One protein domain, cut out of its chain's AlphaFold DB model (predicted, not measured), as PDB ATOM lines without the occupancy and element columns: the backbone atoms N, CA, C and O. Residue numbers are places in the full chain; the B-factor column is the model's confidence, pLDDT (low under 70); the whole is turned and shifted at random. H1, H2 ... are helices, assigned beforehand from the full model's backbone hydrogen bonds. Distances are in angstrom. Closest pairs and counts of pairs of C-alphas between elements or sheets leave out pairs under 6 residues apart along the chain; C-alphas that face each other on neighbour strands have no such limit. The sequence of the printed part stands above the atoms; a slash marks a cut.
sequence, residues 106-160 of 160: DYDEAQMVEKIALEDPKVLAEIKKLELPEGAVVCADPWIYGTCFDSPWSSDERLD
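AT A GLANCE: This is residues 106 to 160 of the 160 residues of the protein "Amine oxidase" of Colletotrichum higginsianum (strain IMI 349063) (UniProt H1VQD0). Two helices, H1 and H2, meet near their ends in a corner, and a long stretch with no named element, residues 130 to 160, loops out past H2, runs back across H1 and folds back at the far end. The 55 printed residues hold H1 then H2 and no named strand; the class is all helix, though under half of the residues, 22 of 55, are in named elements. The whole is loose, with a radius of gyration of the C-alphas of 14.1 A, and elongated, spanning 41 by 26 by 16 A.

IN THESE COORDINATES: H1, the longest helix, is residues 107 to 119, 18.5 A long, from C-alpha 107 at (32.521, 48.323, -38.154). H2 is residues 121 to 129, 12.8 A long, ending with C-alpha 129 at (17.502, 25.498, -25.785).

HOW THE PARTS SIT: H1 and H2 are close but not clearly touching; their closest C-alphas, of Ala 117 and Val 123, are 6.7 A apart. They run the same way at a steep tilt of 65 degrees, joined by a tight link. Every O i to N i+4 pair is within hydrogen-bond range in H1, and 4 of 5 in H2.

THE WHOLE: The C-alphas farthest apart, of Glu 134 and Asp 156, are 41.8 A apart. The printed part has no cut. Residues 148 to 160 have pLDDT under 70.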
ATOM      1  N   ASP A 106      33.665  46.618 -42.555       88.94
ATOM      2  CA  ASP A 106      33.552  47.866 -41.807       88.94
ATOM      3  C   ASP A 106      32.856  47.616 -40.468       88.94
ATOM      4  O   ASP A 106      32.033  46.712 -40.327       88.94
ATOM      5  N   TYR A 107      33.131  48.462 -39.478       88.25
ATOM      6  CA  TYR A 107      32.521  48.323 -38.154       88.25
ATOM      7  C   TYR A 107      30.984  48.344 -38.198       88.25
ATOM      8  O   TYR A 107      30.336  47.524 -37.553       88.25
ATOM      9  N   ASP A 108      30.404  49.222 -39.021       89.44
ATOM     10  CA  ASP A 108      28.953  49.310 -39.212       89.44
ATOM     11  C   ASP A 108      28.355  48.011 -39.781       89.44
ATOM     12  O   ASP A 108      27.205  47.681 -39.497       89.44
ATOM     13  N   GLU A 109      29.117  47.273 -40.596       89.19
ATOM     14  CA  GLU A 109      28.684  45.978 -41.140       89.19
ATOM     15  C   GLU A 109      28.698  44.918 -40.058       89.19
ATOM     16  O   GLU A 109      27.684  44.256 -39.864       89.19
ATOM     17  N   ALA A 110      29.787  44.826 -39.291       91.06
ATOM     18  CA  ALA A 110      29.864  43.900 -38.169       91.06
ATOM     19  C   ALA A 110      28.686  44.110 -37.199       91.06
ATOM     20  O   ALA A 110      27.952  43.173 -36.896       91.06
ATOM     21  N   GLN A 111      28.413  45.352 -36.792       92.56
ATOM     22  CA  GLN A 111      27.271  45.642 -35.918       92.56
ATOM     23  C   GLN A 111      25.922  45.247 -36.535       92.56
ATOM     24  O   GLN A 111      25.018  44.781 -35.839       92.56
ATOM     25  N   MET A 112      25.762  45.438 -37.847       91.81
ATOM     26  CA  MET A 112      24.545  45.049 -38.551       91.81
ATOM     27  C   MET A 112      24.372  43.526 -38.576       91.81
ATOM     28  O   MET A 112      23.267  43.047 -38.322       91.81
ATOM     29  N   VAL A 113      25.444  42.773 -38.824       93.00
ATOM     30  CA  VAL A 113      25.433  41.302 -38.818       93.00
ATOM     31  C   VAL A 113      25.129  40.756 -37.431       93.00
ATOM     32  O   VAL A 113      24.277  39.880 -37.310       93.00
ATOM     33  N   GLU A 114      25.764  41.291 -36.384       93.44
ATOM     34  CA  GLU A 114      25.487  40.912 -34.992       93.44
ATOM     35  C   GLU A 114      23.993  41.051 -34.687       93.44
ATOM     36  O   GLU A 114      23.348  40.116 -34.206       93.44
ATOM     37  N   LYS A 115      23.421  42.206 -35.038       94.06
ATOM     38  CA  LYS A 115      22.002  42.473 -34.832       94.06
ATOM     39  C   LYS A 115      21.118  41.493 -35.602       94.06
ATOM     40  O   LYS A 115      20.198  40.927 -35.020       94.06
ATOM     41  N   ILE A 116      21.396  41.278 -36.889       94.69
ATOM     42  CA  ILE A 116      20.623  40.352 -37.730       94.69
ATOM     43  C   ILE A 116      20.683  38.930 -37.162       94.69
ATOM     44  O   ILE A 116      19.656  38.262 -37.090       94.69
ATOM     45  N   ALA A 117      21.859  38.481 -36.721       94.50
ATOM     46  CA  ALA A 117      22.039  37.154 -36.148       94.50
ATOM     47  C   ALA A 117      21.241  36.977 -34.848       94.50
ATOM     48  O   ALA A 117      20.587  35.953 -34.669       94.50
ATOM     49  N   LEU A 118      21.250  37.971 -33.956       94.25
ATOM     50  CA  LEU A 118      20.522  37.909 -32.683       94.25
ATOM     51  C   LEU A 118      19.005  38.109 -32.835       94.25
ATOM     52  O   LEU A 118      18.248  37.685 -31.963       94.25
ATOM     53  N   GLU A 119      18.546  38.724 -33.926       95.31
ATOM     54  CA  GLU A 119      17.121  38.870 -34.257       95.31
ATOM     55  C   GLU A 119      16.565  37.680 -35.065       95.31
ATOM     56  O   GLU A 119      15.344  37.534 -35.180       95.31
ATOM     57  N   ASP A 120      17.426  36.809 -35.605       96.69
ATOM     58  CA  ASP A 120      16.997  35.684 -36.433       96.69
ATOM     59  C   ASP A 120      16.184  34.654 -35.614       96.69
ATOM     60  O   ASP A 120      16.657  34.132 -34.596       96.69
ATOM     61  N   PRO A 121      14.964  34.288 -36.061       96.12
ATOM     62  CA  PRO A 121      14.109  33.359 -35.326       96.12
ATOM     63  C   PRO A 121      14.724  31.974 -35.091       96.12
ATOM     64  O   PRO A 121      14.381  31.319 -34.104       96.12
ATOM     65  N   LYS A 122      15.605  31.496 -35.981       96.56
ATOM     66  CA  LYS A 122      16.278  30.199 -35.828       96.56
ATOM     67  C   LYS A 122      17.376  30.299 -34.778       96.56
ATOM     68  O   LYS A 122      17.457  29.420 -33.926       96.56
ATOM     69  N   VAL A 123      18.160  31.376 -34.787       95.25
ATOM     70  CA  VAL A 123      19.182  31.625 -33.757       95.25
ATOM     71  C   VAL A 123      18.528  31.763 -32.381       95.25
ATOM     72  O   VAL A 123      18.937  31.091 -31.437       95.25
ATOM     73  N   LEU A 124      17.439  32.529 -32.275       94.31
ATOM     74  CA  LEU A 124      16.662  32.655 -31.038       94.31
ATOM     75  C   LEU A 124      16.098  31.310 -30.551       94.31
ATOM     76  O   LEU A 124      16.072  31.047 -29.346       94.31
ATOM     77  N   ALA A 125      15.666  30.439 -31.468       95.56
ATOM     78  CA  ALA A 125      15.202  29.099 -31.121       95.56
ATOM     79  C   ALA A 125      16.328  28.219 -30.552       95.56
ATOM     80  O   ALA A 125      16.073  27.462 -29.616       95.56
ATOM     81  N   GLU A 126      17.557  28.329 -31.066       96.12
ATOM     82  CA  GLU A 126      18.727  27.638 -30.508       96.12
ATOM     83  C   GLU A 126      19.135  28.217 -29.148       96.12
ATOM     84  O   GLU A 126      19.343  27.457 -28.205       96.12
ATOM     85  N   ILE A 127      19.150  29.547 -29.003       94.06
ATOM     86  CA  ILE A 127      19.433  30.219 -27.724       94.06
ATOM     87  C   ILE A 127      18.448  29.754 -26.643       94.06
ATOM     88  O   ILE A 127      18.851  29.476 -25.515       94.06
ATOM     89  N   LYS A 128      17.162  29.592 -26.983       93.69
ATOM     90  CA  LYS A 128      16.140  29.116 -26.041       93.69
ATOM     91  C   LYS A 128      16.439  27.717 -25.485       93.69
ATOM     92  O   LYS A 128      16.064  27.439 -24.349       93.69
ATOM     93  N   LYS A 129      17.119  26.848 -26.243       95.75
ATOM     94  CA  LYS A 129      17.502  25.498 -25.785       95.75
ATOM     95  C   LYS A 129      18.608  25.517 -24.729       95.75
ATOM     96  O   LYS A 129      18.800  24.510 -24.058       95.75
ATOM     97  N   LEU A 130      19.339  26.623 -24.600       94.12
ATOM     98  CA  LEU A 130      20.459  26.752 -23.668       94.12
ATOM     99  C   LEU A 130      20.022  27.078 -22.231       94.12
ATOM    100  O   LEU A 130      20.872  27.059 -21.349       94.12
ATOM    101  N   GLU A 131      18.736  27.387 -22.002       93.94
ATOM    102  CA  GLU A 131      18.159  27.659 -20.670       93.94
ATOM    103  C   GLU A 131      19.012  28.632 -19.829       93.94
ATOM    104  O   GLU A 131      19.315  28.392 -18.660       93.94
ATOM    105  N   LEU A 132      19.437  29.739 -20.452       93.62
ATOM    106  CA  LEU A 132      20.334  30.711 -19.828       93.62
ATOM    107  C   LEU A 132      19.706  31.343 -18.566       93.62
ATOM    108  O   LEU A 132      18.500  31.605 -18.547       93.62
ATOM    109  N   PRO A 133      20.509  31.616 -17.520       94.50
ATOM    110  CA  PRO A 133      20.011  32.179 -16.269       94.50
ATOM    111  C   PRO A 133      19.482  33.607 -16.449       94.50
ATOM    112  O   PRO A 133      19.883  34.340 -17.355       94.50
ATOM    113  N   GLU A 134      18.601  34.022 -15.537       90.31
ATOM    114  CA  GLU A 134      18.059  35.380 -15.522       90.31
ATOM    115  C   GLU A 134      19.187  36.421 -15.403       90.31
ATOM    116  O   GLU A 134      20.074  36.309 -14.557       90.31
ATOM    117  N   GLY A 135      19.164  37.425 -16.285       90.62
ATOM    118  CA  GLY A 135      20.201  38.457 -16.380       90.62
ATOM    119  C   GLY A 135      21.364  38.131 -17.327       90.62
ATOM    120  O   GLY A 135      22.230  38.984 -17.516       90.62
ATOM    121  N   ALA A 136      21.394  36.948 -17.949       91.12
ATOM    122  CA  ALA A 136      22.366  36.644 -18.997       91.12
ATOM    123  C   ALA A 136      22.097  37.459 -20.276       91.12
ATOM    124  O   ALA A 136      20.953  37.621 -20.699       91.12
ATOM    125  N   VAL A 137      23.171  37.932 -20.912       91.75
ATOM    126  CA  VAL A 137      23.135  38.643 -22.196       91.75
ATOM    127  C   VAL A 137      23.896  37.816 -23.220       91.75
ATOM    128  O   VAL A 137      25.022  37.391 -22.961       91.75
ATOM    129  N   VAL A 138      23.272  37.573 -24.371       92.25
ATOM    130  CA  VAL A 138      23.921  36.898 -25.497       92.25
ATOM    131  C   VAL A 138      24.582  37.953 -26.369       92.25
ATOM    132  O   VAL A 138      23.924  38.898 -26.799       92.25
ATOM    133  N   CYS A 139      25.871  37.766 -26.626       91.88
ATOM    134  CA  CYS A 139      26.653  38.571 -27.555       91.88
ATOM    135  C   CYS A 139      27.079  37.680 -28.718       91.88
ATOM    136  O   CYS A 139      27.448  36.521 -28.504       91.88
ATOM    137  N   ALA A 140      27.010  38.212 -29.933       92.81
ATOM    138  CA  ALA A 140      27.479  37.527 -31.124       92.81
ATOM    139  C   ALA A 140      28.608  38.351 -31.732       92.81
ATOM    140  O   ALA A 140      28.391  39.494 -32.107       92.81
ATOM    141  N   ASP A 141      29.790  37.750 -31.856       91.81
ATOM    142  CA  ASP A 141      30.927  38.375 -32.525       91.81
ATOM    143  C   ASP A 141      30.928  37.930 -33.995       91.81
ATOM    144  O   ASP A 141      31.191  36.753 -34.270       91.81
ATOM    145  N   PRO A 142      30.642  38.819 -34.962       91.56
ATOM    146  CA  PRO A 142      30.752  38.499 -36.377       91.56
ATOM    147  C   PRO A 142      32.221  38.348 -36.758       91.56
ATOM    148  O   PRO A 142      33.049  39.212 -36.464       91.56
ATOM    149  N   TRP A 143      32.541  37.257 -37.442       89.62
ATOM    150  CA  TRP A 143      33.880  36.994 -37.951       89.62
ATOM    151  C   TRP A 143      33.865  36.957 -39.469       89.62
ATOM    152  O   TRP A 143      32.943  36.416 -40.079       89.62
ATOM    153  N   ILE A 144      34.929  37.490 -40.073       87.75
ATOM    154  CA  ILE A 144      35.185  37.266 -41.494       87.75
ATOM    155  C   ILE A 144      35.261  35.764 -41.757       87.75
ATOM    156  O   ILE A 144      35.929  35.032 -41.025       87.75
ATOM    157  N   TYR A 145      34.602  35.314 -42.821       83.38
ATOM    158  CA  TYR A 145      34.555  33.894 -43.162       83.38
ATOM    159  C   TYR A 145      35.954  33.303 -43.421       83.38
ATOM    160  O   TYR A 145      36.220  32.143 -43.108       83.38
ATOM    161  N   GLY A 146      36.874  34.112 -43.957       82.12
ATOM    162  CA  GLY A 146      38.189  33.646 -44.391       82.12
ATOM    163  C   GLY A 146      38.090  32.794 -45.659       82.12
ATOM    164  O   GLY A 146      37.218  33.017 -46.496       82.12
ATOM    165  N   THR A 147      38.997  31.829 -45.824       76.62
ATOM    166  CA  THR A 147      38.970  30.873 -46.941       76.62
ATOM    167  C   THR A 147      39.208  29.452 -46.434       76.62
ATOM    168  O   THR A 147      40.085  29.214 -45.606       76.62
ATOM    169  N   CYS A 148      38.437  28.486 -46.942       63.94
ATOM    170  CA  CYS A 148      38.636  27.064 -46.661       63.94
ATOM    171  C   CYS A 148      38.598  26.275 -47.976       63.94
ATOM    172  O   CYS A 148      37.572  26.255 -48.658       63.94
ATOM    173  N   PHE A 149      39.717  25.631 -48.330       51.31
ATOM    174  CA  PHE A 149      39.761  24.655 -49.424       51.31
ATOM    175  C   PHE A 149      38.801  23.503 -49.062       51.31
ATOM    176  O   PHE A 149      38.866  23.002 -47.945       51.31
ATOM    177  N   ASP A 150      37.900  23.135 -49.975       52.25
ATOM    178  CA  ASP A 150      36.861  22.085 -49.866       52.25
ATOM    179  C   ASP A 150      35.487  22.446 -49.266       52.25
ATOM    180  O   ASP A 150      34.640  21.560 -49.124       52.25
ATOM    181  N   SER A 151      35.169  23.717 -48.990       48.97
ATOM    182  CA  SER A 151      33.777  24.046 -48.634       48.97
ATOM    183  C   SER A 151      32.885  24.177 -49.889       48.97
ATOM    184  O   SER A 151      33.252  24.903 -50.816       48.97
ATOM    185  N   PRO A 152      31.682  23.561 -49.930       51.94
ATOM    186  CA  PRO A 152      30.691  23.795 -50.994       51.94
ATOM    187  C   PRO A 152      30.141  25.235 -51.003       51.94
ATOM    188  O   PRO A 152      29.352  25.592 -51.871       51.94
ATOM    189  N   TRP A 153      30.583  26.053 -50.045       46.56
ATOM    190  CA  TRP A 153      30.267  27.466 -49.847       46.56
ATOM    191  C   TRP A 153      31.408  28.383 -50.306       46.56
ATOM    192  O   TRP A 153      31.468  29.538 -49.906       46.56
ATOM    193  N   SER A 154      32.328  27.874 -51.136       48.72
ATOM    194  CA  SER A 154      33.235  28.682 -51.961       48.72
ATOM    195  C   SER A 154      32.414  29.430 -53.023       48.72
ATOM    196  O   SER A 154      32.512  29.139 -54.215       48.72
ATOM    197  N   SER A 155      31.522  30.313 -52.589       51.38
ATOM    198  CA  SER A 155      30.707  31.155 -53.451       51.38
ATOM    199  C   SER A 155      31.389  32.502 -53.668       51.38
ATOM    200  O   SER A 155      32.122  32.990 -52.814       51.38
ATOM    201  N   ASP A 156      31.089  33.130 -54.805       55.59
ATOM    202  CA  ASP A 156      31.441  34.527 -55.107       55.59
ATOM    203  C   ASP A 156      30.736  35.541 -54.175       55.59
ATOM    204  O   ASP A 156      30.895  36.752 -54.331       55.59
ATOM    205  N   GLU A 157      29.907  35.074 -53.236       59.16
ATOM    206  CA  GLU A 157      29.093  35.917 -52.368       59.16
ATOM    207  C   GLU A 157      29.852  36.317 -51.104       59.16
ATOM    208  O   GLU A 157      30.518  35.516 -50.451       59.16
ATOM    209  N   ARG A 158      29.700  37.585 -50.732       56.38
ATOM    210  CA  ARG A 158      30.172  38.104 -49.453       56.38
ATOM    211  C   ARG A 158      29.228  37.621 -48.344       56.38
ATOM    212  O   ARG A 158      28.019  37.800 -48.461       56.38
ATOM    213  N   LEU A 159      29.783  36.981 -47.315       61.09
ATOM    214  CA  LEU A 159      29.022  36.308 -46.247       61.09
ATOM    215  C   LEU A 159      28.891  37.140 -44.959       61.09
ATOM    216  O   LEU A 159      28.194  36.726 -44.034       61.09
ATOM    217  N   ASP A 160      29.568  38.284 -44.914       53.81
ATOM    218  CA  ASP A 160      29.493  39.331 -43.891       53.81
ATOM    219  C   ASP A 160      28.686  40.551 -44.370       53.81
ATOM    220  O   ASP A 160      28.711  40.856 -45.587       53.81
TER     221      ASP A 160